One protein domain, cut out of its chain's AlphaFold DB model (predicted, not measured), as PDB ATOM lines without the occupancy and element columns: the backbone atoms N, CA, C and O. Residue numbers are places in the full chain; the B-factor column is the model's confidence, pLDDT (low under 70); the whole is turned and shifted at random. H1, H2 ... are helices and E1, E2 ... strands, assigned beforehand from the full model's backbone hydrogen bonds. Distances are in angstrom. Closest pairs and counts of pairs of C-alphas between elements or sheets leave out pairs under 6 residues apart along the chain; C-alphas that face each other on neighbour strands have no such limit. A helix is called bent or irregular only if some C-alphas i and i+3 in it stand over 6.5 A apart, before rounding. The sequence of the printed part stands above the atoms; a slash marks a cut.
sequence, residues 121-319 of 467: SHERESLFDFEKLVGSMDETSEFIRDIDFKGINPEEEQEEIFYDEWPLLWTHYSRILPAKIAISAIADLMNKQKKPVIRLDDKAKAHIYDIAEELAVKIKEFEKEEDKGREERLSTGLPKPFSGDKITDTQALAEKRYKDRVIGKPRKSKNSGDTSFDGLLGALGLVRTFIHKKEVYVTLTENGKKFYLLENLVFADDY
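Overview. This is residues 121 to 319 of the 467 residues of an uncharacterized protein of Chloroflexi bacterium (UniProt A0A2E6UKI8). A core helix, H3, is crossed by helices packed round it, while the long helix H4 runs past it toward one end of the domain and a small sandwich of two sheets, E1 E4 E5 and E2 E3, lies toward the other. The two sheets are partly face to face, their strands crossed. The 199 printed residues include nine named helices and five named strands, in the order H1 H2 E1 H3 H4 H5 H6 E2 E3 H7 E4 E5 H8 H9; both sheets are antiparallel. The class is mostly helix, and the whole is compact, with a radius of gyration of the C-alphas of 16.7 A and spans of 51 by 40 by 33 A.

Along the chain. H1 is residues 129 to 135, its first C-alpha at (160.871, 180.274, 204.500), and H2 is 137 to 146. E1 is 159 to 161. H3 is 177 to 193, 24.7 A long, and H4 is 202 to 225, 34.7 A. H5, 234 to 237, is only just irregular, with C-alphas 234 and 237 6.6 A apart. H6 is 249 to 263, 20.5 A. E2 is 265 to 268, E3 275 to 278, H7 280 to 283, E4 287 to 292, 16.6 A, and E5 295 to 300, 17.2 A. H8 is 302 to 309, and H9, 313 to 316, ends at (153.389, 188.003, 194.518).

Arrangement. H3 is the hub, touching H1, H2, H4, H5, H6, H7 and H8. H3 and H4 run opposite ways at a steep tilt of 45 degrees, closest at the C-alphas of Ala 185 and Ile 208, 5.6 A. H8 is about perpendicular to H3, at 90 degrees, closest at Ser 184 and Tyr 308, C-alphas 6.2 A apart. H9 touches no helix but is near H3. In the sandwich, two sheets face to face, the strands cross at 52 degrees. E4 is the inner strand of its sheet: N 159 of E1 and O 291 of E4 are within hydrogen-bond range at 2.9 A, and so are N 288 and O 299 of the hairpin E4 and E5, at 2.8 A. In the hairpin E2 and E3, N 267 and O 276 are 2.8 A apart. Every O i to N i+4 pair is within hydrogen-bond range in H1, H2, H3, H6 and H8, and 19 of 20 in H4; H5, H7 and H9 are too short for one.

Size, cuts and confidence. The C-alphas farthest apart, of Glu 156 and Asp 227, are 53.8 A apart. The printed part has no cut. The links H2 to E1, E1 to H3 and H5 to H6 are long. The mean pLDDT of the printed part is 91.1; residues 245 and 271 are under 70.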
ATOM      1  N   SER A 121     164.698 167.235 207.400       82.62
ATOM      2  CA  SER A 121     163.738 167.302 208.510       82.62
ATOM      3  C   SER A 121     163.916 168.582 209.316       82.62
ATOM      4  O   SER A 121     162.929 169.146 209.756       82.62
ATOM      5  N   HIS A 122     165.161 169.026 209.468       78.50
ATOM      6  CA  HIS A 122     165.530 170.254 210.147       78.50
ATOM      7  C   HIS A 122     165.026 171.491 209.400       78.50
ATOM      8  O   HIS A 122     164.419 172.348 210.024       78.50
ATOM      9  N   GLU A 123     165.223 171.573 208.081       84.88
ATOM     10  CA  GLU A 123     164.689 172.697 207.294       84.88
ATOM     11  C   GLU A 123     163.161 172.795 207.412       84.88
ATOM     12  O   GLU A 123     162.654 173.880 207.637       84.88
ATOM     13  N   ARG A 124     162.440 171.666 207.434       84.06
ATOM     14  CA  ARG A 124     160.978 171.646 207.644       84.06
ATOM     15  C   ARG A 124     160.508 172.111 209.029       84.06
ATOM     16  O   ARG A 124     159.300 172.254 209.230       84.06
ATOM     17  N   GLU A 125     161.398 172.203 210.022       82.19
ATOM     18  CA  GLU A 125     161.038 172.762 211.335       82.19
ATOM     19  C   GLU A 125     160.863 174.280 211.241       82.19
ATOM     20  O   GLU A 125     159.962 174.827 211.885       82.19
ATOM     21  N   SER A 126     161.663 174.919 210.382       81.06
ATOM     22  CA  SER A 126     161.489 176.313 210.015       81.06
ATOM     23  C   SER A 126     160.234 176.453 209.157       81.06
ATOM     24  O   SER A 126     159.959 175.654 208.268       81.06
ATOM     25  N   LEU A 127     159.424 177.459 209.478       83.75
ATOM     26  CA  LEU A 127     158.194 177.766 208.758       83.75
ATOM     27  C   LEU A 127     158.311 179.134 208.100       83.75
ATOM     28  O   LEU A 127     158.941 180.051 208.652       83.75
ATOM     29  N   PHE A 128     157.587 179.288 206.994       88.00
ATOM     30  CA  PHE A 128     157.459 180.532 206.238       88.00
ATOM     31  C   PHE A 128     158.768 180.957 205.563       88.00
ATOM     32  O   PHE A 128     159.049 182.149 205.427       88.00
ATOM     33  N   ASP A 129     159.601 179.998 205.169       91.50
ATOM     34  CA  ASP A 129     160.871 180.274 204.500       91.50
ATOM     35  C   ASP A 129     160.678 180.833 203.091       91.50
ATOM     36  O   ASP A 129     161.443 181.700 202.659       91.50
ATOM     37  N   PHE A 130     159.609 180.437 202.401       95.19
ATOM     38  CA  PHE A 130     159.184 181.070 201.161       95.19
ATOM     39  C   PHE A 130     158.818 182.547 201.377       95.19
ATOM     40  O   PHE A 130     159.278 183.402 200.624       95.19
ATOM     41  N   GLU A 131     158.045 182.888 202.409       94.88
ATOM     42  CA  GLU A 131     157.701 184.277 202.730       94.88
ATOM     43  C   GLU A 131     158.920 185.091 203.163       94.88
ATOM     44  O   GLU A 131     159.040 186.252 202.771       94.88
ATOM     45  N   LYS A 132     159.838 184.499 203.939       94.19
ATOM     46  CA  LYS A 132     161.114 185.141 204.289       94.19
ATOM     47  C   LYS A 132     161.924 185.449 203.032       94.19
ATOM     48  O   LYS A 132     162.436 186.560 202.914       94.19
ATOM     49  N   LEU A 133     161.990 184.506 202.085       96.06
ATOM     50  CA  LEU A 133     162.624 184.723 200.785       96.06
ATOM     51  C   LEU A 133     161.945 185.856 200.012       96.06
ATOM     52  O   LEU A 133     162.640 186.717 199.486       96.06
ATOM     53  N   VAL A 134     160.609 185.891 199.956       96.69
ATOM     54  CA  VAL A 134     159.866 186.979 199.295       96.69
ATOM     55  C   VAL A 134     160.178 188.326 199.955       96.69
ATOM     56  O   VAL A 134     160.460 189.302 199.263       96.69
ATOM     57  N   GLY A 135     160.209 188.372 201.289       95.69
ATOM     58  CA  GLY A 135     160.530 189.572 202.062       95.69
ATOM     59  C   GLY A 135     161.962 190.087 201.877       95.69
ATOM     60  O   GLY A 135     162.196 191.279 202.059       95.69
ATOM     61  N   SER A 136     162.912 189.228 201.487       94.81
ATOM     62  CA  SER A 136     164.313 189.599 201.234       94.81
ATOM     63  C   SER A 136     164.630 189.871 199.754       94.81
ATOM     64  O   SER A 136     165.778 190.196 199.429       94.81
ATOM     65  N   MET A 137     163.660 189.747 198.833       95.88
ATOM     66  CA  MET A 137     163.919 189.823 197.386       95.88
ATOM     67  C   MET A 137     164.466 191.175 196.928       95.88
ATOM     68  O   MET A 137     165.301 191.192 196.022       95.88
ATOM     69  N   ASP A 138     164.036 192.284 197.532       96.25
ATOM     70  CA  ASP A 138     164.507 193.625 197.161       96.25
ATOM     71  C   ASP A 138     165.990 193.805 197.516       96.25
ATOM     72  O   ASP A 138     166.804 194.095 196.637       96.25
ATOM     73  N   GLU A 139     166.368 193.522 198.769       96.88
ATOM     74  CA  GLU A 139     167.767 193.574 199.224       96.88
ATOM     75  C   GLU A 139     168.645 192.607 198.414       96.88
ATOM     76  O   GLU A 139     169.740 192.950 197.962       96.88
ATOM     77  N   THR A 140     168.146 191.393 198.179       97.69
ATOM     78  CA  THR A 140     168.860 190.386 197.390       97.69
ATOM     79  C   THR A 140     169.019 190.841 195.937       97.69
ATOM     80  O   THR A 140     170.080 190.657 195.344       97.69
ATOM     81  N   SER A 141     168.016 191.501 195.358       97.88
ATOM     82  CA  SER A 141     168.095 192.059 194.007       97.88
ATOM     83  C   SER A 141     169.136 193.162 193.890       97.88
ATOM     84  O   SER A 141     169.850 193.198 192.885       97.88
ATOM     85  N   GLU A 142     169.257 194.035 194.888       97.62
ATOM     86  CA  GLU A 142     170.326 195.038 194.949       97.62
ATOM     87  C   GLU A 142     171.701 194.366 195.003       97.62
ATOM     88  O   GLU A 142     172.543 194.614 194.138       97.62
ATOM     89  N   PHE A 143     171.885 193.413 195.920       97.69
ATOM     90  CA  PHE A 143     173.129 192.650 196.045       97.69
ATOM     91  C   PHE A 143     173.523 191.941 194.736       97.69
ATOM     92  O   PHE A 143     174.665 192.026 194.285       97.69
ATOM     93  N   ILE A 144     172.574 191.277 194.069       98.25
ATOM     94  CA  ILE A 144     172.819 190.544 192.817       98.25
ATOM     95  C   ILE A 144     173.089 191.485 191.630       98.25
ATOM     96  O   ILE A 144     173.841 191.127 190.714       98.25
ATOM     97  N   ARG A 145     172.505 192.692 191.607       97.44
ATOM     98  CA  ARG A 145     172.749 193.692 190.546       97.44
ATOM     99  C   ARG A 145     174.204 194.144 190.508       97.44
ATOM    100  O   ARG A 145     174.722 194.313 189.401       97.44
ATOM    101  N   ASP A 146     174.863 194.230 191.654       95.69
ATOM    102  CA  ASP A 146     176.227 194.755 191.763       95.69
ATOM    103  C   ASP A 146     177.319 193.726 191.434       95.69
ATOM    104  O   ASP A 146     178.467 194.088 191.173       95.69
ATOM    105  N   ILE A 147     176.976 192.436 191.366       96.94
ATOM    106  CA  ILE A 147     177.945 191.366 191.095       96.94
ATOM    107  C   ILE A 147     178.189 191.204 189.589       96.94
ATOM    108  O   ILE A 147     177.252 190.985 188.812       96.94
ATOM    109  N   ASP A 148     179.459 191.232 189.176       96.25
ATOM    110  CA  ASP A 148     179.900 190.768 187.854       96.25
ATOM    111  C   ASP A 148     180.211 189.264 187.891       96.25
ATOM    112  O   ASP A 148     181.319 188.835 188.218       96.25
ATOM    113  N   PHE A 149     179.220 188.444 187.532       96.56
ATOM    114  CA  PHE A 149     179.345 186.985 187.565       96.56
ATOM    115  C   PHE A 149     180.303 186.422 186.510       96.56
ATOM    116  O   PHE A 149     180.799 185.300 186.662       96.56
ATOM    117  N   LYS A 150     180.593 187.173 185.438       93.75
ATOM    118  CA  LYS A 150     181.607 186.760 184.458       93.75
ATOM    119  C   LYS A 150     183.016 186.874 185.024       93.75
ATOM    120  O   LYS A 150     183.868 186.074 184.653       93.75
ATOM    121  N   GLY A 151     183.246 187.860 185.891       92.94
ATOM    122  CA  GLY A 151     184.543 188.126 186.508       92.94
ATOM    123  C   GLY A 151     184.931 187.145 187.617       92.94
ATOM    124  O   GLY A 151     186.082 187.145 188.048       92.94
ATOM    125  N   ILE A 152     184.001 186.302 188.079       94.44
ATOM    126  CA  ILE A 152     184.263 185.313 189.131       94.44
ATOM    127  C   ILE A 152     185.125 184.184 188.565       94.44
ATOM    128  O   ILE A 152     184.730 183.502 187.615       94.44
ATOM    129  N   ASN A 153     186.282 183.961 189.180       92.06
ATOM    130  CA  ASN A 153     187.148 182.827 188.883       92.06
ATOM    131  C   ASN A 153     187.053 181.788 190.008       92.06
ATOM    132  O   ASN A 153     186.806 182.178 191.152       92.06
ATOM    133  N   PRO A 154     187.259 180.493 189.702       87.94
ATOM    134  CA  PRO A 154     187.414 179.469 190.728       87.94
ATOM    135  C   PRO A 154     188.534 179.852 191.704       87.94
ATOM    136  O   PRO A 154     189.549 180.424 191.294       87.94
ATOM    137  N   GLU A 155     188.358 179.535 192.985       88.62
ATOM    138  CA  GLU A 155     189.424 179.712 193.977       88.62
ATOM    139  C   GLU A 155     190.602 178.753 193.722       88.62
ATOM    140  O   GLU A 155     190.523 177.833 192.904       88.62
ATOM    141  N   GLU A 156     191.711 178.954 194.439       77.75
ATOM    142  CA  GLU A 156     192.867 178.057 194.371       77.75
ATOM    143  C   GLU A 156     192.426 176.606 194.660       77.75
ATOM    144  O   GLU A 156     191.698 176.343 195.615       77.75
ATOM    145  N   GLU A 157     192.836 175.662 193.806       86.00
ATOM    146  CA  GLU A 157     192.436 174.240 193.831       86.00
ATOM    147  C   GLU A 157     190.987 173.915 193.397       86.00
ATOM    148  O   GLU A 157     190.619 172.733 193.405       86.00
ATOM    149  N   GLN A 158     190.159 174.895 193.018       90.94
ATOM    150  CA  GLN A 158     188.843 174.641 192.420       90.94
ATOM    151  C   GLN A 158     188.938 174.449 190.899       90.94
ATOM    152  O   GLN A 158     189.669 175.154 190.204       90.94
ATOM    153  N   GLU A 159     188.139 173.527 190.366       92.38
ATOM    154  CA  GLU A 159     187.961 173.314 188.927       92.38
ATOM    155  C   GLU A 159     186.539 173.710 188.518       92.38
ATOM    156  O   GLU A 159     185.571 173.341 189.185       92.38
ATOM    157  N   GLU A 160     186.381 174.451 187.421       94.94
ATOM    158  CA  GLU A 160     185.051 174.722 186.864       94.94
ATOM    159  C   GLU A 160     184.542 173.501 186.096       94.94
ATOM    160  O   GLU A 160     185.228 172.971 185.222       94.94
ATOM    161  N   ILE A 161     183.324 173.065 186.419       94.19
ATOM    162  CA  ILE A 161     182.634 171.978 185.725       94.19
ATOM    163  C   ILE A 161     181.395 172.516 185.015       94.19
ATOM    164  O   ILE A 161     180.628 173.314 185.558       94.19
ATOM    165  N   PHE A 162     181.180 172.042 183.793       91.88
ATOM    166  CA  PHE A 162     180.113 172.517 182.918       91.88
ATOM    167  C   PHE A 162     178.976 171.503 182.822       91.88
ATOM    168  O   PHE A 162     179.104 170.350 183.235       91.88
ATOM    169  N   TYR A 163     177.842 171.933 182.278       90.06
ATOM    170  CA  TYR A 163     176.794 171.008 181.852       90.06
ATOM    171  C   TYR A 163     177.336 170.061 180.768       90.06
ATOM    172  O   TYR A 163     178.225 170.441 180.015       90.06
ATOM    173  N   ASP A 164     176.791 168.848 180.659       84.94
ATOM    174  CA  ASP A 164     177.258 167.809 179.722       84.94
ATOM    175  C   ASP A 164     176.928 168.080 178.243       84.94
ATOM    176  O   ASP A 164     177.039 167.184 177.411       84.94
ATOM    177  N   GLU A 165     176.497 169.304 177.933       86.50
ATOM    178  CA  GLU A 165     176.097 169.764 176.601       86.50
ATOM    179  C   GLU A 165     174.998 168.916 175.943       86.50
ATOM    180  O   GLU A 165     174.768 169.022 174.738       86.50
ATOM    181  N   TRP A 166     174.255 168.121 176.727       90.06
ATOM    182  CA  TRP A 166     173.167 167.311 176.196       90.06
ATOM    183  C   TRP A 166     172.148 168.200 175.454       90.06
ATOM    184  O   TRP A 166     171.674 169.199 176.006       90.06
ATOM    185  N   PRO A 167     171.778 167.880 174.198       91.25
ATOM    186  CA  PRO A 167     171.111 168.829 173.303       91.25
ATOM    187  C   PRO A 167     169.602 168.947 173.556       91.25
ATOM    188  O   PRO A 167     168.908 169.673 172.842       91.25
ATOM    189  N   LEU A 168     169.085 168.230 174.557       90.88
ATOM    190  CA  LEU A 168     167.680 168.189 174.947       90.88
ATOM    191  C   LEU A 168     167.517 168.568 176.414       90.88
ATOM    192  O   LEU A 168     168.338 168.208 177.255       90.88
ATOM    193  N   LEU A 169     166.396 169.198 176.762       90.12
ATOM    194  CA  LEU A 169     166.009 169.245 178.167       90.12
ATOM    195  C   LEU A 169     165.487 167.864 178.564       90.12
ATOM    196  O   LEU A 169     164.535 167.353 177.966       90.12
ATOM    197  N   TRP A 170     166.115 167.258 179.576       81.12
ATOM    198  CA  TRP A 170     165.776 165.911 180.027       81.12
ATOM    199  C   TRP A 170     164.270 165.738 180.288       81.12
ATOM    200  O   TRP A 170     163.565 166.654 180.719       81.12
ATOM    201  N   THR A 171     163.768 164.525 180.059       75.19
ATOM    202  CA  THR A 171     162.331 164.202 180.141       75.19
ATOM    203  C   THR A 171     161.734 164.400 181.533       75.19
ATOM    204  O   THR A 171     160.535 164.636 181.666       75.19
ATOM    205  N   HIS A 172     162.560 164.349 182.579       72.50
ATOM    206  CA  HIS A 172     162.149 164.635 183.953       72.50
ATOM    207  C   HIS A 172     162.087 166.132 184.293       72.50
ATOM    208  O   HIS A 172     161.637 166.463 185.385       72.50
ATOM    209  N   TYR A 173     162.488 167.024 183.382       73.44
ATOM    210  CA  TYR A 173     162.285 168.477 183.469       73.44
ATOM    211  C   TYR A 173     161.008 168.889 182.726       73.44
ATOM    212  O   TYR A 173     161.044 169.681 181.784       73.44
ATOM    213  N   SER A 174     159.857 168.319 183.083       75.62
ATOM    214  CA  SER A 174     158.590 168.634 182.400       75.62
ATOM    215  C   SER A 174     158.100 170.071 182.630       75.62
ATOM    216  O   SER A 174     157.171 170.506 181.950       75.62
ATOM    217  N   ARG A 175     158.713 170.786 183.579       90.44
ATOM    218  CA  ARG A 175     158.407 172.149 184.021       90.44
ATOM    219  C   ARG A 175     159.710 172.910 184.306       90.44
ATOM    220  O   ARG A 175     160.710 172.298 184.684       90.44
ATOM    221  N   ILE A 176     159.687 174.222 184.111       94.88
ATOM    222  CA  ILE A 176     160.798 175.172 184.239       94.88
ATOM    223  C   ILE A 176     160.634 176.042 185.491       94.88
ATOM    224  O   ILE A 176     161.650 176.475 186.029       94.88
ATOM    225  N   LEU A 177     159.413 176.258 186.010       96.06
ATOM    226  CA  LEU A 177     159.189 177.069 187.218       96.06
ATOM    227  C   LEU A 177     160.087 176.661 188.408       96.06
ATOM    228  O   LEU A 177     160.630 177.556 189.061       96.06
ATOM    229  N   PRO A 178     160.371 175.357 188.645       96.44
ATOM    230  CA  PRO A 178     161.326 174.940 189.673       96.44
ATOM    231  C   PRO A 178     162.706 175.607 189.568       96.44
ATOM    232  O   PRO A 178     163.348 175.855 190.585       96.44
ATOM    233  N   ALA A 179     163.169 175.927 188.354       97.12
ATOM    234  CA  ALA A 179     164.432 176.627 188.147       97.12
ATOM    235  C   ALA A 179     164.388 178.059 188.688       97.12
ATOM    236  O   ALA A 179     165.349 178.488 189.317       97.12
ATOM    237  N   LYS A 180     163.283 178.784 188.469       97.44
ATOM    238  CA  LYS A 180     163.113 180.164 188.950       97.44
ATOM    239  C   LYS A 180     163.118 180.225 190.479       97.44
ATOM    240  O   LYS A 180     163.775 181.089 191.055       97.44
ATOM    241  N   ILE A 181     162.453 179.273 191.128       97.94
ATOM    242  CA  ILE A 181     162.446 179.150 192.592       97.94
ATOM    243  C   ILE A 181     163.856 178.829 193.097       97.94
ATOM    244  O   ILE A 181     164.382 179.534 193.954       97.94
ATOM    245  N   ALA A 182     164.514 177.829 192.501       98.19
ATOM    246  CA  ALA A 182     165.842 177.409 192.929       98.19
ATOM    247  C   ALA A 182     166.905 178.510 192.774       98.19
ATOM    248  O   ALA A 182     167.716 178.685 193.680       98.19
ATOM    249  N   ILE A 183     166.901 179.286 191.681       98.12
ATOM    250  CA  ILE A 183     167.842 180.414 191.560       98.12
ATOM    251  C   ILE A 183     167.542 181.540 192.545       98.12
ATOM    252  O   ILE A 183     168.473 182.224 192.955       98.12
ATOM    253  N   SER A 184     166.277 181.731 192.925       98.44
ATOM    254  CA  SER A 184     165.896 182.765 193.890       98.44
ATOM    255  C   SER A 184     166.389 182.391 195.285       98.44
ATOM    256  O   SER A 184     166.992 183.223 195.951       98.44
ATOM    257  N   ALA A 185     166.258 181.118 195.670       98.25
ATOM    258  CA  ALA A 185     166.821 180.596 196.916       98.25
ATOM    259  C   ALA A 185     168.360 180.637 196.930       98.25
ATOM    260  O   ALA A 185     168.967 181.005 197.929       98.25
ATOM    261  N   ILE A 186     169.014 180.321 195.806       98.44
ATOM    262  CA  ILE A 186     170.475 180.458 195.676       98.44
ATOM    263  C   ILE A 186     170.909 181.922 195.831       98.44
ATOM    264  O   ILE A 186     171.887 182.191 196.524       98.44
ATOM    265  N   ALA A 187     170.203 182.861 195.197       98.38
ATOM    266  CA  ALA A 187     170.495 184.286 195.303       98.38
ATOM    267  C   ALA A 187     170.307 184.805 196.738       98.38
ATOM    268  O   ALA A 187     171.158 185.541 197.231       98.38
ATOM    269  N   ASP A 188     169.247 184.376 197.426       97.69
ATOM    270  CA  ASP A 188     169.010 184.712 198.833       97.69
ATOM    271  C   ASP A 188     170.135 184.178 199.736       97.69
ATOM    272  O   ASP A 188     170.699 184.930 200.532       97.69
ATOM    273  N   LEU A 189     170.578 182.930 199.533       96.75
ATOM    274  CA  LEU A 189     171.748 182.377 200.230       96.75
ATOM    275  C   LEU A 189     173.023 183.192 199.960       96.75
ATOM    276  O   LEU A 189     173.790 183.446 200.889       96.75
ATOM    277  N   MET A 190     173.252 183.636 198.720       97.06
ATOM    278  CA  MET A 190     174.386 184.509 198.384       97.06
ATOM    279  C   MET A 190     174.326 185.834 199.153       97.06
ATOM    280  O   MET A 190     175.337 186.275 199.702       97.06
ATOM    281  N   ASN A 191     173.143 186.453 199.227       96.25
ATOM    282  CA  ASN A 191     172.941 187.705 199.946       96.25
ATOM    283  C   ASN A 191     173.106 187.530 201.464       96.25
ATOM    284  O   ASN A 191     173.835 188.299 202.088       96.25
ATOM    285  N   LYS A 192     172.526 186.482 202.063       91.56
ATOM    286  CA  LYS A 192     172.691 186.158 203.493       91.56
ATOM    287  C   LYS A 192     174.154 185.921 203.870       91.56
ATOM    288  O   LYS A 192     174.626 186.426 204.886       91.56
ATOM    289  N   GLN A 193     174.894 185.209 203.019       90.19
ATOM    290  CA  GLN A 193     176.328 184.951 203.202       90.19
ATOM    291  C   GLN A 193     177.207 186.153 202.826       90.19
ATOM    292  O   GLN A 193     178.406 186.135 203.100       90.19
ATOM    293  N   LYS A 194     176.631 187.176 202.175       92.38
ATOM    294  CA  LYS A 194     177.329 188.302 201.533       92.38
ATOM    295  C   LYS A 194     178.483 187.824 200.637       92.38
ATOM    296  O   LYS A 194     179.547 188.439 200.581       92.38
ATOM    297  N   LYS A 195     178.263 186.713 199.924       93.88
ATOM    298  CA  LYS A 195     179.235 186.058 199.035       93.88
ATOM    299  C   LYS A 195     178.610 185.762 197.669       93.88
ATOM    300  O   LYS A 195     177.505 185.236 197.611       93.88
ATOM    301  N   PRO A 196     179.317 186.024 196.555       95.31
ATOM    302  CA  PRO A 196     178.794 185.776 195.208       95.31
ATOM    303  C   PRO A 196     178.841 184.291 194.797       95.31
ATOM    304  O   PRO A 196     178.335 183.920 193.737       95.31
ATOM    305  N   VAL A 197     179.474 183.442 195.607       96.31
ATOM    306  CA  VAL A 197     179.591 181.995 195.416       96.31
ATOM    307  C   VAL A 197     179.152 181.327 196.712       96.31
ATOM    308  O   VAL A 197     179.636 181.700 197.780       96.31
ATOM    309  N   ILE A 198     178.264 180.338 196.618       95.25
ATOM    310  CA  ILE A 198     177.826 179.542 197.770       95.25
ATOM    311  C   ILE A 198     178.308 178.107 197.637       95.25
ATOM    312  O   ILE A 198     178.433 177.570 196.535       95.25
ATOM    313  N   ARG A 199     178.523 177.452 198.774       94.19
ATOM    314  CA  ARG A 199     178.677 176.000 198.826       94.19
ATOM    315  C   ARG A 199     177.308 175.341 198.644       94.19
ATOM    316  O   ARG A 199     176.351 175.702 199.316       94.19
ATOM    317  N   LEU A 200     177.224 174.357 197.753       94.88
ATOM    318  CA  LEU A 200     176.010 173.598 197.453       94.88
ATOM    319  C   LEU A 200     176.047 172.216 198.128       94.88
ATOM    320  O   LEU A 200     176.130 171.176 197.465       94.88
ATOM    321  N   ASP A 201     176.037 172.222 199.458       90.56
ATOM    322  CA  ASP A 201     175.986 171.023 200.295       90.56
ATOM    323  C   ASP A 201     174.545 170.540 200.554       90.56
ATOM    324  O   ASP A 201     173.587 171.025 199.949       90.56
ATOM    325  N   ASP A 202     174.392 169.529 201.413       88.00
ATOM    326  CA  ASP A 202     173.083 168.944 201.709       88.00
ATOM    327  C   ASP A 202     172.162 169.913 202.468       88.00
ATOM    328  O   ASP A 202     170.966 169.908 202.174       88.00
ATOM    329  N   LYS A 203     172.704 170.788 203.333       88.94
ATOM    330  CA  LYS A 203     171.948 171.860 204.007       88.94
ATOM    331  C   LYS A 203     171.414 172.863 202.985       88.94
ATOM    332  O   LYS A 203     170.208 173.058 202.888       88.94
ATOM    333  N   ALA A 204     172.273 173.415 202.122       93.44
ATOM    334  CA  ALA A 204     171.846 174.354 201.082       93.44
ATOM    335  C   ALA A 204     170.801 173.735 200.136       93.44
ATOM    336  O   ALA A 204     169.818 174.375 199.767       93.44
ATOM    337  N   LYS A 205     170.972 172.463 199.751       96.12
ATOM    338  CA  LYS A 205     169.985 171.754 198.920       96.12
ATOM    339  C   LYS A 205     168.684 171.447 199.655       96.12
ATOM    340  O   LYS A 205     167.651 171.367 198.991       96.12
ATOM    341  N   ALA A 206     168.732 171.195 200.962       93.44
ATOM    342  CA  ALA A 206     167.547 171.030 201.791       93.44
ATOM    343  C   ALA A 206     166.766 172.343 201.863       93.44
ATOM    344  O   ALA A 206     165.592 172.331 201.511       93.44
ATOM    345  N   HIS A 207     167.444 173.459 202.127       94.38
ATOM    346  CA  HIS A 207     166.843 174.791 202.161       94.38
ATOM    347  C   HIS A 207     166.148 175.160 200.839       94.38
ATOM    348  O   HIS A 207     164.973 175.515 200.796       94.38
ATOM    349  N   ILE A 208     166.841 174.979 199.706       97.50
ATOM    350  CA  ILE A 208     166.271 175.244 198.371       97.50
ATOM    351  C   ILE A 208     165.067 174.331 198.073       97.50
ATOM    352  O   ILE A 208     164.123 174.740 197.395       97.50
ATOM    353  N   TYR A 209     165.122 173.069 198.509       96.81
ATOM    354  CA  TYR A 209     164.005 172.139 198.352       96.81
ATOM    355  C   TYR A 209     162.811 172.568 199.206       96.81
ATOM    356  O   TYR A 209     161.687 172.504 198.714       96.81
ATOM    357  N   ASP A 210     163.059 172.996 200.441       95.69
ATOM    358  CA  ASP A 210     162.038 173.336 201.424       95.69
ATOM    359  C   ASP A 210     161.199 174.541 200.983       95.69
ATOM    360  O   ASP A 210     159.988 174.416 200.818       95.69
ATOM    361  N   ILE A 211     161.854 175.622 200.544       96.94
ATOM    362  CA  ILE A 211     161.199 176.784 199.915       96.94
ATOM    363  C   ILE A 211     160.273 176.359 198.761       96.94
ATOM    364  O   ILE A 211     159.159 176.867 198.598       96.94
ATOM    365  N   ALA A 212     160.726 175.425 197.919       97.12
ATOM    366  CA  ALA A 212     159.913 174.924 196.815       97.12
ATOM    367  C   ALA A 212     158.757 174.029 197.292       97.12
ATOM    368  O   ALA A 212     157.726 173.967 196.620       97.12
ATOM    369  N   GLU A 213     158.925 173.318 198.408       95.69
ATOM    370  CA  GLU A 213     157.904 172.485 199.041       95.69
ATOM    371  C   GLU A 213     156.804 173.340 199.686       95.69
ATOM    372  O   GLU A 213     155.627 173.068 199.432       95.69
ATOM    373  N   GLU A 214     157.156 174.404 200.411       95.19
ATOM    374  CA  GLU A 214     156.207 175.371 200.979       95.19
ATOM    375  C   GLU A 214     155.377 176.056 199.884       95.19
ATOM    376  O   GLU A 214     154.143 176.043 199.917       95.19
ATOM    377  N   LEU A 215     156.029 176.559 198.830       96.00
ATOM    378  CA  LEU A 215     155.324 177.140 197.687       96.00
ATOM    379  C   LEU A 215     154.412 176.115 196.986       96.00
ATOM    380  O   LEU A 215     153.328 176.455 196.502       96.00
ATOM    381  N   ALA A 216     154.808 174.839 196.946       95.50
ATOM    382  CA  ALA A 216     153.970 173.787 196.380       95.50
ATOM    383  C   ALA A 216     152.668 173.578 197.163       95.50
ATOM    384  O   ALA A 216     151.688 173.136 196.558       95.50
ATOM    385  N   VAL A 217     152.644 173.856 198.473       94.12
ATOM    386  CA  VAL A 217     151.414 173.836 199.280       94.12
ATOM    387  C   VAL A 217     150.479 174.943 198.806       94.12
ATOM    388  O   VAL A 217     149.371 174.637 198.364       94.12
ATOM    389  N   LYS A 218     150.962 176.191 198.771       94.19
ATOM    390  CA  LYS A 218     150.167 177.363 198.365       94.19
ATOM    391  C   LYS A 218     149.562 177.219 196.971       94.19
ATOM    392  O   LYS A 218     148.357 177.376 196.775       94.19
ATOM    393  N   ILE A 219     150.385 176.835 195.994       94.81
ATOM    394  CA  ILE A 219     149.935 176.655 194.608       94.81
ATOM    395  C   ILE A 219     148.874 175.550 194.516       94.81
ATOM    396  O   ILE A 219     147.923 175.675 193.748       94.81
ATOM    397  N   LYS A 220     148.999 174.462 195.288       93.56
ATOM    398  CA  LYS A 220     148.011 173.369 195.271       93.56
ATOM    399  C   LYS A 220     146.674 173.769 195.874       93.56
ATOM    400  O   LYS A 220     145.652 173.247 195.428       93.56
ATOM    401  N   GLU A 221     146.680 174.635 196.878       92.69
ATOM    402  CA  GLU A 221     145.458 175.191 197.458       92.69
ATOM    403  C   GLU A 221     144.726 176.043 196.421       92.69
ATOM    404  O   GLU A 221     143.585 175.725 196.086       92.69
ATOM    405  N   PHE A 222     145.422 176.988 195.786       93.44
ATOM    406  CA  PHE A 222     144.873 177.783 194.684       93.44
ATOM    407  C   PHE A 222     144.359 176.923 193.518       93.44
ATOM    408  O   PHE A 222     143.237 177.092 193.050       93.44
ATOM    409  N   GLU A 223     145.144 175.946 193.053       93.44
ATOM    410  CA  GLU A 223     144.746 175.054 191.956       93.44
ATOM    411  C   GLU A 223     143.498 174.227 192.279       93.44
ATOM    412  O   GLU A 223     142.766 173.835 191.368       93.44
ATOM    413  N   LYS A 224     143.275 173.920 193.561       91.81
ATOM    414  CA  LYS A 224     142.084 173.211 194.032       91.81
ATOM    415  C   LYS A 224     140.876 174.143 194.094       91.81
ATOM    416  O   LYS A 224     139.783 173.702 193.749       91.81
ATOM    417  N   GLU A 225     141.060 175.386 194.529       91.88
ATOM    418  CA  GLU A 225     140.005 176.406 194.563       91.88
ATOM    419  C   GLU A 225     139.526 176.779 193.154       91.88
ATOM    420  O   GLU A 225     138.325 176.877 192.913       91.88
ATOM    421  N   GLU A 226     140.456 176.877 192.206       90.44
ATOM    422  CA  GLU A 226     140.202 177.218 190.802       90.44
ATOM    423  C   GLU A 226     139.864 176.006 189.905       90.44
ATOM    424  O   GLU A 226     139.792 176.147 188.682       90.44
ATOM    425  N   ASP A 227     139.711 174.810 190.487       88.19
ATOM    426  CA  ASP A 227     139.442 173.535 189.794       88.19
ATOM    427  C   ASP A 227     140.349 173.289 188.567       88.19
ATOM    428  O   ASP A 227     139.918 172.880 187.484       88.19
ATOM    429  N   LYS A 228     141.652 173.561 188.718       85.19
ATOM    430  CA  LYS A 228     142.619 173.440 187.619       85.19
ATOM    431  C   LYS A 228     142.837 171.979 187.221       85.19
ATOM    432  O   LYS A 228     143.225 171.122 188.037       85.19
ATOM    433  N   GLY A 229     142.687 171.713 185.921       79.12
ATOM    434  CA  GLY A 229     143.039 170.438 185.292       79.12
ATOM    435  C   GLY A 229     144.540 170.150 185.387       79.12
ATOM    436  O   GLY A 229     145.357 171.062 185.486       79.12
ATOM    437  N   ARG A 230     144.937 168.871 185.360       76.31
ATOM    438  CA  ARG A 230     146.334 168.432 185.575       76.31
ATOM    439  C   ARG A 230     147.339 169.138 184.657       76.31
ATOM    440  O   ARG A 230     148.469 169.395 185.057       76.31
ATOM    441  N   GLU A 231     146.946 169.399 183.425       77.56
ATOM    442  CA  GLU A 231     147.750 170.041 182.396       77.56
ATOM    443  C   GLU A 231     147.995 171.534 182.661       77.56
ATOM    444  O   GLU A 231     149.068 172.036 182.309       77.56
ATOM    445  N   GLU A 232     147.066 172.192 183.359       78.12
ATOM    446  CA  GLU A 232     147.129 173.604 183.763       78.12
ATOM    447  C   GLU A 232     147.853 173.797 185.105       78.12
ATOM    448  O   GLU A 232     148.256 174.911 185.427       78.12
ATOM    449  N   ARG A 233     148.068 172.721 185.876       87.06
ATOM    450  CA  ARG A 233     148.726 172.790 187.188       87.06
ATOM    451  C   ARG A 233     150.210 173.142 187.086       87.06
ATOM    452  O   ARG A 233     151.007 172.371 186.518       87.06
ATOM    453  N   LEU A 234     150.576 174.247 187.729       88.62
ATOM    454  CA  LEU A 234     151.936 174.706 187.997       88.62
ATOM    455  C   LEU A 234     152.641 173.790 189.009       88.62
ATOM    456  O   LEU A 234     153.823 173.478 188.855       88.62
ATOM    457  N   SER A 235     151.896 173.240 189.973       88.19
ATOM    458  CA  SER A 235     152.426 172.363 191.025       88.19
ATOM    459  C   SER A 235     153.001 171.036 190.514       88.19
ATOM    460  O   SER A 235     153.735 170.357 191.230       88.19
ATOM    461  N   THR A 236     152.718 170.664 189.258       84.81
ATOM    462  CA  THR A 236     153.185 169.417 188.622       84.81
ATOM    463  C   THR A 236     154.715 169.301 188.573       84.81
ATOM    464  O   THR A 236     155.237 168.188 188.498       84.81
ATOM    465  N   GLY A 237     155.433 170.428 188.593       86.19
ATOM    466  CA  GLY A 237     156.899 170.465 188.605       86.19
ATOM    467  C   GLY A 237     157.528 170.554 189.995       86.19
ATOM    468  O   GLY A 237     158.739 170.382 190.108       86.19
ATOM    469  N   LEU A 238     156.731 170.835 191.026       93.19
ATOM    470  CA  LEU A 238     157.207 171.145 192.369       93.19
ATOM    471  C   LEU A 238     157.252 169.902 193.265       93.19
ATOM    472  O   LEU A 238     156.657 168.868 192.927       93.19
ATOM    473  N   PRO A 239     157.956 169.975 194.409       92.19
ATOM    474  CA  PRO A 239     157.960 168.896 195.373       92.19
ATOM    475  C   PRO A 239     156.549 168.505 195.810       92.19
ATOM    476  O   PRO A 239     155.591 169.284 195.775       92.19
ATOM    477  N   LYS A 240     156.393 167.244 196.211       87.31
ATOM    478  CA  LYS A 240     155.162 166.811 196.862       87.31
ATOM    479  C   LYS A 240     155.288 167.169 198.346       87.31
ATOM    480  O   LYS A 240     156.152 166.557 198.973       87.31
ATOM    481  N   PRO A 241     154.418 168.049 198.888       84.81
ATOM    482  CA  PRO A 241     154.437 168.395 200.296       84.81
ATOM    483  C   PRO A 241     154.410 167.155 201.164       84.81
ATOM    484  O   PRO A 241     153.628 166.222 200.924       84.81
ATOM    485  N   PHE A 242     155.295 167.151 202.146       82.56
ATOM    486  CA  PHE A 242     155.334 166.123 203.157       82.56
ATOM    487  C   PHE A 242     154.146 166.286 204.111       82.56
ATOM    488  O   PHE A 242     153.800 167.387 204.520       82.56
ATOM    489  N   SER A 243     153.475 165.179 204.424       70.25
ATOM    490  CA  SER A 243     152.232 165.189 205.208       70.25
ATOM    491  C   SER A 243     152.160 164.036 206.214       70.25
ATOM    492  O   SER A 243     151.070 163.541 206.498       70.25
ATOM    493  N   GLY A 244     153.304 163.510 206.661       70.25
ATOM    494  CA  GLY A 244     153.366 162.352 207.559       70.25
ATOM    495  C   GLY A 244     154.258 162.591 208.772       70.25
ATOM    496  O   GLY A 244     154.986 163.569 208.827       70.25
ATOM    497  N   ASP A 245     154.245 161.657 209.722       64.94
ATOM    498  CA  ASP A 245     155.072 161.761 210.938       64.94
ATOM    499  C   ASP A 245     156.510 161.255 210.729       64.94
ATOM    500  O   ASP A 245     157.397 161.499 211.546       64.94
ATOM    501  N   LYS A 246     156.749 160.482 209.660       72.00
ATOM    502  CA  LYS A 246     158.057 159.904 209.319       72.00
ATOM    503  C   LYS A 246     158.303 159.942 207.818       72.00
ATOM    504  O   LYS A 246     157.419 159.606 207.027       72.00
ATOM    505  N   ILE A 247     159.530 160.283 207.435       75.44
ATOM    506  CA  ILE A 247     159.981 160.203 206.046       75.44
ATOM    507  C   ILE A 247     160.018 158.729 205.638       75.44
ATOM    508  O   ILE A 247     160.680 157.903 206.263       75.44
ATOM    509  N   THR A 248     159.270 158.393 204.590       81.12
ATOM    510  CA  THR A 248     159.312 157.059 203.977       81.12
ATOM    511  C   THR A 248     160.447 156.987 202.959       81.12
ATOM    512  O   THR A 248     160.782 158.000 202.345       81.12
ATOM    513  N   ASP A 249     160.962 155.791 202.668       81.56
ATOM    514  CA  ASP A 249     161.985 155.593 201.623       81.56
ATOM    515  C   ASP A 249     161.554 156.156 200.258       81.56
ATOM    516  O   ASP A 249     162.364 156.654 199.476       81.56
ATOM    517  N   THR A 250     160.249 156.101 199.966       83.75
ATOM    518  CA  THR A 250     159.685 156.648 198.724       83.75
ATOM    519  C   THR A 250     159.751 158.173 198.705       83.75
ATOM    520  O   THR A 250     160.071 158.751 197.665       83.75
ATOM    521  N   GLN A 251     159.478 158.813 199.843       84.81
ATOM    522  CA  GLN A 251     159.581 160.259 199.996       84.81
ATOM    523  C   GLN A 251     161.047 160.703 199.914       84.81
ATOM    524  O   GLN A 251     161.362 161.541 199.077       84.81
ATOM    525  N   ALA A 252     161.957 160.069 200.661       86.00
ATOM    526  CA  ALA A 252     163.390 160.376 200.610       86.00
ATOM    527  C   ALA A 252     163.958 160.237 199.184       86.00
ATOM    528  O   ALA A 252     164.730 161.068 198.700       86.00
ATOM    529  N   LEU A 253     163.528 159.207 198.445       87.81
ATOM    530  CA  LEU A 253     163.923 159.027 197.049       87.81
ATOM    531  C   LEU A 253     163.345 160.113 196.126       87.81
ATOM    532  O   LEU A 253     164.016 160.516 195.173       87.81
ATOM    533  N   ALA A 254     162.111 160.566 196.364       88.62
ATOM    534  CA  ALA A 254     161.498 161.663 195.619       88.62
ATOM    535  C   ALA A 254     162.202 163.001 195.895       88.62
ATOM    536  O   ALA A 254     162.541 163.700 194.940       88.62
ATOM    537  N   GLU A 255     162.509 163.296 197.158       92.25
ATOM    538  CA  GLU A 255     163.277 164.468 197.598       92.25
ATOM    539  C   GLU A 255     164.646 164.507 196.923       92.25
ATOM    540  O   GLU A 255     164.988 165.463 196.224       92.25
ATOM    541  N   LYS A 256     165.402 163.408 197.033       91.94
ATOM    542  CA  LYS A 256     166.708 163.272 196.386       91.94
ATOM    543  C   LYS A 256     166.619 163.469 194.877       91.94
ATOM    544  O   LYS A 256     167.453 164.153 194.292       91.94
ATOM    545  N   ARG A 257     165.608 162.882 194.225       91.06
ATOM    546  CA  ARG A 257     165.396 163.067 192.783       91.06
ATOM    547  C   ARG A 257     165.118 164.522 192.448       91.06
ATOM    548  O   ARG A 257     165.658 164.975 191.450       91.06
ATOM    549  N   TYR A 258     164.305 165.232 193.225       94.06
ATOM    550  CA  TYR A 258     164.053 166.651 192.990       94.06
ATOM    551  C   TYR A 258     165.341 167.463 193.128       94.06
ATOM    552  O   TYR A 258     165.710 168.157 192.186       94.06
ATOM    553  N   LYS A 259     166.074 167.306 194.239       95.44
ATOM    554  CA  LYS A 259     167.348 168.003 194.489       95.44
ATOM    555  C   LYS A 259     168.359 167.751 193.366       95.44
ATOM    556  O   LYS A 259     168.908 168.691 192.798       95.44
ATOM    557  N   ASP A 260     168.542 166.490 192.977       94.12
ATOM    558  CA  ASP A 260     169.468 166.102 191.909       94.12
ATOM    559  C   ASP A 260     169.045 166.620 190.529       94.12
ATOM    560  O   ASP A 260     169.897 166.889 189.691       94.12
ATOM    561  N   ARG A 261     167.739 166.696 190.258       93.06
ATOM    562  CA  ARG A 261     167.204 167.055 188.939       93.06
ATOM    563  C   ARG A 261     167.056 168.558 188.779       93.06
ATOM    564  O   ARG A 261     167.430 169.085 187.747       93.06
ATOM    565  N   VAL A 262     166.492 169.253 189.754       95.31
ATOM    566  CA  VAL A 262     166.239 170.691 189.651       95.31
ATOM    567  C   VAL A 262     167.513 171.464 189.963       95.31
ATOM    568  O   VAL A 262     168.016 172.168 189.093       95.31
ATOM    569  N   ILE A 263     168.062 171.271 191.165       96.19
ATOM    570  CA  ILE A 263     169.207 172.036 191.678       96.19
ATOM    571  C   ILE A 263     170.500 171.573 191.000       96.19
ATOM    572  O   ILE A 263     171.256 172.378 190.463       96.19
ATOM    573  N   GLY A 264     170.711 170.257 190.981       94.50
ATOM    574  CA  GLY A 264     171.788 169.608 190.248       94.50
ATOM    575  C   GLY A 264     172.830 168.905 191.116       94.50
ATOM    576  O   GLY A 264     172.866 169.021 192.349       94.50
ATOM    577  N   LYS A 265     173.690 168.126 190.461       94.12
ATOM    578  CA  LYS A 265     174.818 167.421 191.075       94.12
ATOM    579  C   LYS A 265     175.952 167.168 190.077       94.12
ATOM    580  O   LYS A 265     175.693 167.015 188.882       94.12
ATOM    581  N   PRO A 266     177.191 167.000 190.563       93.38
ATOM    582  CA  PRO A 266     178.260 166.446 189.752       93.38
ATOM    583  C   PRO A 266     177.904 165.039 189.264       93.38
ATOM    584  O   PRO A 266     177.453 164.180 190.032       93.38
ATOM    585  N   ARG A 267     178.135 164.786 187.981       90.69
ATOM    586  CA  ARG A 267     177.963 163.493 187.330       90.69
ATOM    587  C   ARG A 267     179.218 163.191 186.531       90.69
ATOM    588  O   ARG A 267     179.618 163.963 185.671       90.69
ATOM    589  N   LYS A 268     179.814 162.028 186.786       87.69
ATOM    590  CA  LYS A 268     180.921 161.533 185.972       87.69
ATOM    591  C   LYS A 268     180.372 160.829 184.735       87.69
ATOM    592  O   LYS A 268     179.576 159.891 184.865       87.69
ATOM    593  N   SER A 269     180.781 161.275 183.553       80.00
ATOM    594  CA  SER A 269     180.478 160.607 182.290       80.00
ATOM    595  C   SER A 269     181.094 159.211 182.291       80.00
ATOM    596  O   SER A 269     182.269 159.036 182.614       80.00
ATOM    597  N   LYS A 270     180.304 158.196 181.925       73.19
ATOM    598  CA  LYS A 270     180.819 156.825 181.773       73.19
ATOM    599  C   LYS A 270     181.709 156.675 180.539       73.19
ATOM    600  O   LYS A 270     182.537 155.774 180.521       73.19
ATOM    601  N   ASN A 271     181.516 157.539 179.542       69.62
ATOM    602  CA  ASN A 271     182.192 157.449 178.253       69.62
ATOM    603  C   ASN A 271     183.514 158.221 178.275       69.62
ATOM    604  O   ASN A 271     184.554 157.642 177.984       69.62
ATOM    605  N   SER A 272     183.482 159.503 178.654       72.94
ATOM    606  CA  SER A 272     184.679 160.357 178.655       72.94
ATOM    607  C   SER A 272     185.430 160.355 179.986       72.94
ATOM    608  O   SER A 272     186.620 160.639 180.028       72.94
ATOM    609  N   GLY A 273     184.761 160.001 181.087       79.06
ATOM    610  CA  GLY A 273     185.326 160.118 182.429       79.06
ATOM    611  C   GLY A 273     185.309 161.542 182.990       79.06
ATOM    612  O   GLY A 273     185.644 161.709 184.162       79.06
ATOM    613  N   ASP A 274     184.873 162.536 182.215       84.69
ATOM    614  CA  ASP A 274     184.777 163.925 182.665       84.69
ATOM    615  C   ASP A 274     183.643 164.107 183.670       84.69
ATOM    616  O   ASP A 274     182.643 163.377 183.659       84.69
ATOM    617  N   THR A 275     183.800 165.089 184.553       90.81
ATOM    618  CA  THR A 275     182.764 165.460 185.518       90.81
ATOM    619  C   THR A 275     182.004 166.666 184.995       90.81
ATOM    620  O   THR A 275     182.588 167.726 184.793       90.81
ATOM    621  N   SER A 276     180.700 166.505 184.807       92.88
ATOM    622  CA  SER A 276     179.776 167.578 184.458       92.88
ATOM    623  C   SER A 276     178.848 167.899 185.626       92.88
ATOM    624  O   SER A 276     178.696 167.102 186.554       92.88
ATOM    625  N   PHE A 277     178.206 169.062 185.595       94.12
ATOM    626  CA  PHE A 277     177.137 169.411 186.523       94.12
ATOM    627  C   PHE A 277     175.775 169.186 185.860       94.12
ATOM    628  O   PHE A 277     175.362 169.948 184.988       94.12
ATOM    629  N   ASP A 278     175.077 168.128 186.271       91.75
ATOM    630  CA  ASP A 278     173.772 167.746 185.729       91.75
ATOM    631  C   ASP A 278     172.646 168.258 186.630       91.75
ATOM    632  O   ASP A 278     172.662 168.026 187.836       91.75
ATOM    633  N   GLY A 279     171.670 168.940 186.035       93.50
ATOM    634  CA  GLY A 279     170.511 169.530 186.700       93.50
ATOM    635  C   GLY A 279     169.827 170.553 185.795       93.50
ATOM    636  O   GLY A 279     170.413 171.002 184.810       93.50
ATOM    637  N   LEU A 280     168.597 170.949 186.113       95.50
ATOM    638  CA  LEU A 280     167.822 171.920 185.341       95.50
ATOM    639  C   LEU A 280     168.517 173.285 185.302       95.50
ATOM    640  O   LEU A 280     168.556 173.917 184.246       95.50
ATOM    641  N   LEU A 281     169.118 173.711 186.419       96.69
ATOM    642  CA  LEU A 281     169.883 174.959 186.482       96.69
ATOM    643  C   LEU A 281     171.066 174.966 185.503       96.69
ATOM    644  O   LEU A 281     171.243 175.929 184.756       96.69
ATOM    645  N   GLY A 282     171.841 173.877 185.456       95.00
ATOM    646  CA  GLY A 282     172.935 173.714 184.493       95.00
ATOM    647  C   GLY A 282     172.423 173.583 183.054       95.00
ATOM    648  O   GLY A 282     172.923 174.243 182.143       95.00
ATOM    649  N   ALA A 283     171.355 172.808 182.851       94.12
ATOM    650  CA  ALA A 283     170.748 172.586 181.543       94.12
ATOM    651  C   ALA A 283     170.190 173.873 180.920       94.12
ATOM    652  O   ALA A 283     170.243 174.018 179.704       94.12
ATOM    653  N   LEU A 284     169.718 174.826 181.723       95.56
ATOM    654  CA  LEU A 284     169.273 176.146 181.263       95.56
ATOM    655  C   LEU A 284     170.392 177.200 181.236       95.56
ATOM    656  O   LEU A 284     170.148 178.344 180.849       95.56
ATOM    657  N   GLY A 285     171.611 176.832 181.641       95.69
ATOM    658  CA  GLY A 285     172.750 177.743 181.709       95.69
ATOM    659  C   GLY A 285     172.536 178.873 182.711       95.69
ATOM    660  O   GLY A 285     172.926 180.006 182.437       95.69
ATOM    661  N   LEU A 286     171.872 178.593 183.835       97.69
ATOM    662  CA  LEU A 286     171.564 179.566 184.889       97.69
ATOM    663  C   LEU A 286     172.686 179.701 185.922       97.69
ATOM    664  O   LEU A 286     172.802 180.744 186.560       97.69
ATOM    665  N   VAL A 287     173.513 178.668 186.076       98.00
ATOM    666  CA  VAL A 287     174.578 178.612 187.086       98.00
ATOM    667  C   VAL A 287     175.916 178.207 186.478       98.00
ATOM    668  O   VAL A 287     175.956 177.493 185.475       98.00
ATOM    669  N   ARG A 288     176.998 178.676 187.102       97.25
ATOM    670  CA  ARG A 288     178.355 178.136 186.958       97.25
ATOM    671  C   ARG A 288     178.674 177.326 188.204       97.25
ATOM    672  O   ARG A 288     178.220 177.677 189.297       97.25
ATOM    673  N   THR A 289     179.462 176.274 188.037       97.25
ATOM    674  CA  THR A 289     179.746 175.336 189.119       97.25
ATOM    675  C   THR A 289     181.241 175.108 189.239       97.25
ATOM    676  O   THR A 289     181.903 174.776 188.260       97.25
ATOM    677  N   PHE A 290     181.756 175.223 190.458       96.31
ATOM    678  CA  PHE A 290     183.137 174.906 190.795       96.31
ATOM    679  C   PHE A 290     183.170 173.682 191.706       96.31
ATOM    680  O   PHE A 290     182.291 173.494 192.551       96.31
ATOM    681  N   ILE A 291     184.170 172.826 191.536       93.75
ATOM    682  CA  ILE A 291     184.367 171.642 192.363       93.75
ATOM    683  C   ILE A 291     185.752 171.674 192.992       93.75
ATOM    684  O   ILE A 291     186.750 171.942 192.332       93.75
ATOM    685  N   HIS A 292     185.814 171.353 194.280       88.75
ATOM    686  CA  HIS A 292     187.065 171.073 194.964       88.75
ATOM    687  C   HIS A 292     186.915 169.778 195.758       88.75
ATOM    688  O   HIS A 292     186.128 169.682 196.703       88.75
ATOM    689  N   LYS A 293     187.661 168.740 195.362       84.81
ATOM    690  CA  LYS A 293     187.531 167.373 195.899       84.81
ATOM    691  C   LYS A 293     186.105 166.823 195.723       84.81
ATOM    692  O   LYS A 293     185.771 166.306 194.665       84.81
ATOM    693  N   LYS A 294     185.278 166.878 196.771       83.38
ATOM    694  CA  LYS A 294     183.865 166.444 196.772       83.38
ATOM    695  C   LYS A 294     182.898 167.594 197.053       83.38
ATOM    696  O   LYS A 294     181.694 167.370 197.106       83.38
ATOM    697  N   GLU A 295     183.425 168.788 197.282       89.56
ATOM    698  CA  GLU A 295     182.648 169.971 197.612       89.56
ATOM    699  C   GLU A 295     182.292 170.702 196.328       89.56
ATOM    700  O   GLU A 295     183.124 170.849 195.432       89.56
ATOM    701  N   VAL A 296     181.035 171.118 196.246       94.88
ATOM    702  CA  VAL A 296     180.465 171.778 195.077       94.88
ATOM    703  C   VAL A 296     180.138 173.203 195.471       94.88
ATOM    704  O   VAL A 296     179.539 173.429 196.520       94.88
ATOM    705  N   TYR A 297     180.508 174.140 194.618       96.38
ATOM    706  CA  TYR A 297     180.265 175.560 194.778       96.38
ATOM    707  C   TYR A 297     179.504 176.056 193.556       96.38
ATOM    708  O   TYR A 297     179.760 175.605 192.440       96.38
ATOM    709  N   VAL A 298     178.547 176.955 193.758       97.62
ATOM    710  CA  VAL A 298     177.694 177.478 192.691       97.62
ATOM    711  C   VAL A 298     177.681 178.996 192.720       97.62
ATOM    712  O   VAL A 298     177.592 179.623 193.775       97.62
ATOM    713  N   THR A 299     177.726 179.573 191.524       98.06
ATOM    714  CA  THR A 299     177.454 180.985 191.269       98.06
ATOM    715  C   THR A 299     176.483 181.146 190.097       98.06
ATOM    716  O   THR A 299     176.219 180.184 189.372       98.06
ATOM    717  N   LEU A 300     175.903 182.331 189.902       98.38
ATOM    718  CA  LEU A 300     175.000 182.568 188.772       98.38
ATOM    719  C   LEU A 300     175.793 182.759 187.472       98.38
ATOM    720  O   LEU A 300     176.942 183.193 187.473       98.38
ATOM    721  N   THR A 301     175.175 182.461 186.331       97.50
ATOM    722  CA  THR A 301     175.620 183.017 185.044       97.50
ATOM    723  C   THR A 301     174.982 184.390 184.827       97.50
ATOM    724  O   THR A 301     174.046 184.778 185.520       97.50
ATOM    725  N   GLU A 302     175.375 185.098 183.769       96.19
ATOM    726  CA  GLU A 302     174.644 186.291 183.321       96.19
ATOM    727  C   GLU A 302     173.181 186.028 182.961       96.19
ATOM    728  O   GLU A 302     172.330 186.902 183.128       96.19
ATOM    729  N   ASN A 303     172.883 184.845 182.420       96.12
ATOM    730  CA  ASN A 303     171.503 184.453 182.163       96.12
ATOM    731  C   ASN A 303     170.790 184.149 183.483       96.12
ATOM    732  O   ASN A 303     169.644 184.556 183.628       96.12
ATOM    733  N   GLY A 304     171.477 183.532 184.451       98.00
ATOM    734  CA  GLY A 304     171.019 183.355 185.829       98.00
ATOM    735  C   GLY A 304     170.640 184.667 186.495       98.00
ATOM    736  O   GLY A 304     169.499 184.830 186.911       98.00
ATOM    737  N   LYS A 305     171.559 185.638 186.497       98.25
ATOM    738  CA  LYS A 305     171.337 186.998 187.002       98.25
ATOM    739  C   LYS A 305     170.135 187.658 186.334       98.25
ATOM    740  O   LYS A 305     169.245 188.152 187.016       98.25
ATOM    741  N   LYS A 306     170.081 187.657 184.997       97.81
ATOM    742  CA  LYS A 306     168.959 188.255 184.256       97.81
ATOM    743  C   LYS A 306     167.643 187.577 184.586       97.81
ATOM    744  O   LYS A 306     166.664 188.270 184.798       97.81
ATOM    745  N   PHE A 307     167.619 186.249 184.614       98.00
ATOM    746  CA  PHE A 307     166.405 185.498 184.885       98.00
ATOM    747  C   PHE A 307     165.934 185.697 186.326       98.00
ATOM    748  O   PHE A 307     164.740 185.868 186.529       98.00
ATOM    749  N   TYR A 308     166.848 185.762 187.300       98.06
ATOM    750  CA  TYR A 308     166.542 186.091 188.694       98.06
ATOM    751  C   TYR A 308     165.898 187.478 188.822       98.06
ATOM    752  O   TYR A 308     164.810 187.571 189.377       98.06
ATOM    753  N   LEU A 309     166.512 188.513 188.233       98.06
ATOM    754  CA  LEU A 309     166.087 189.915 188.357       98.06
ATOM    755  C   LEU A 309     164.777 190.269 187.633       98.06
ATOM    756  O   LEU A 309     164.301 191.394 187.767       98.06
ATOM    757  N   LEU A 310     164.224 189.364 186.825       97.50
ATOM    758  CA  LEU A 310     162.900 189.562 186.241       97.50
ATOM    759  C   LEU A 310     161.821 189.284 187.285       97.50
ATOM    760  O   LEU A 310     161.869 188.265 187.975       97.50
ATOM    761  N   GLU A 311     160.823 190.158 187.354       93.94
ATOM    762  CA  GLU A 311     159.643 189.942 188.189       93.94
ATOM    763  C   GLU A 311     158.918 188.655 187.781       93.94
ATOM    764  O   GLU A 311     158.790 188.335 186.591       93.94
ATOM    765  N   ASN A 312     158.437 187.925 188.787       95.00
ATOM    766  CA  ASN A 312     157.644 186.723 188.605       95.00
ATOM    767  C   ASN A 312     156.454 186.746 189.565       95.00
ATOM    768  O   ASN A 312     156.619 186.877 190.777       95.00
ATOM    769  N   LEU A 313     155.264 186.611 188.984       93.06
ATOM    770  CA  LEU A 313     153.976 186.738 189.660       93.06
ATOM    771  C   LEU A 313     153.772 185.703 190.775       93.06
ATOM    772  O   LEU A 313     153.092 185.992 191.755       93.06
ATOM    773  N   VAL A 314     154.439 184.548 190.693       94.81
ATOM    774  CA  VAL A 314     154.356 183.495 191.712       94.81
ATOM    775  C   VAL A 314     154.885 183.972 193.071       94.81
ATOM    776  O   VAL A 314     154.387 183.524 194.098       94.81
ATOM    777  N   PHE A 315     155.842 184.906 193.110       94.94
ATOM    778  CA  PHE A 315     156.319 185.501 194.371       94.94
ATOM    779  C   PHE A 315     155.390 186.589 194.924       94.94
ATOM    780  O   PHE A 315     155.549 187.000 196.067       94.94
ATOM    781  N   ALA A 316     154.418 187.042 194.130       92.38
ATOM    782  CA  ALA A 316     153.389 188.003 194.518       92.38
ATOM    783  C   ALA A 316     152.030 187.323 194.778       92.38
ATOM    784  O   ALA A 316     150.990 187.974 194.688       92.38
ATOM    785  N   ASP A 317     152.041 186.011 195.045       92.00
ATOM    786  CA  ASP A 317     150.853 185.167 195.230       92.00
ATOM    787  C   ASP A 317     149.855 185.198 194.048       92.00
ATOM    788  O   ASP A 317     148.673 184.888 194.202       92.00
ATOM    789  N   ASP A 318     150.331 185.514 192.837       92.88
ATOM    790  CA  ASP A 318     149.569 185.371 191.595       92.88
ATOM    791  C   ASP A 318     150.060 184.143 190.814       92.88
ATOM    792  O   ASP A 318     151.089 184.139 190.134       92.88
ATOM    793  N   TYR A 319     149.269 183.073 190.906       92.94
ATOM    794  CA  TYR A 319     149.540 181.781 190.277       92.94
ATOM    795  C   TYR A 319     148.784 181.590 188.952       92.94
ATOM    796  O   TYR A 319     148.630 180.463 188.472       92.94
TER     797      TYR A 319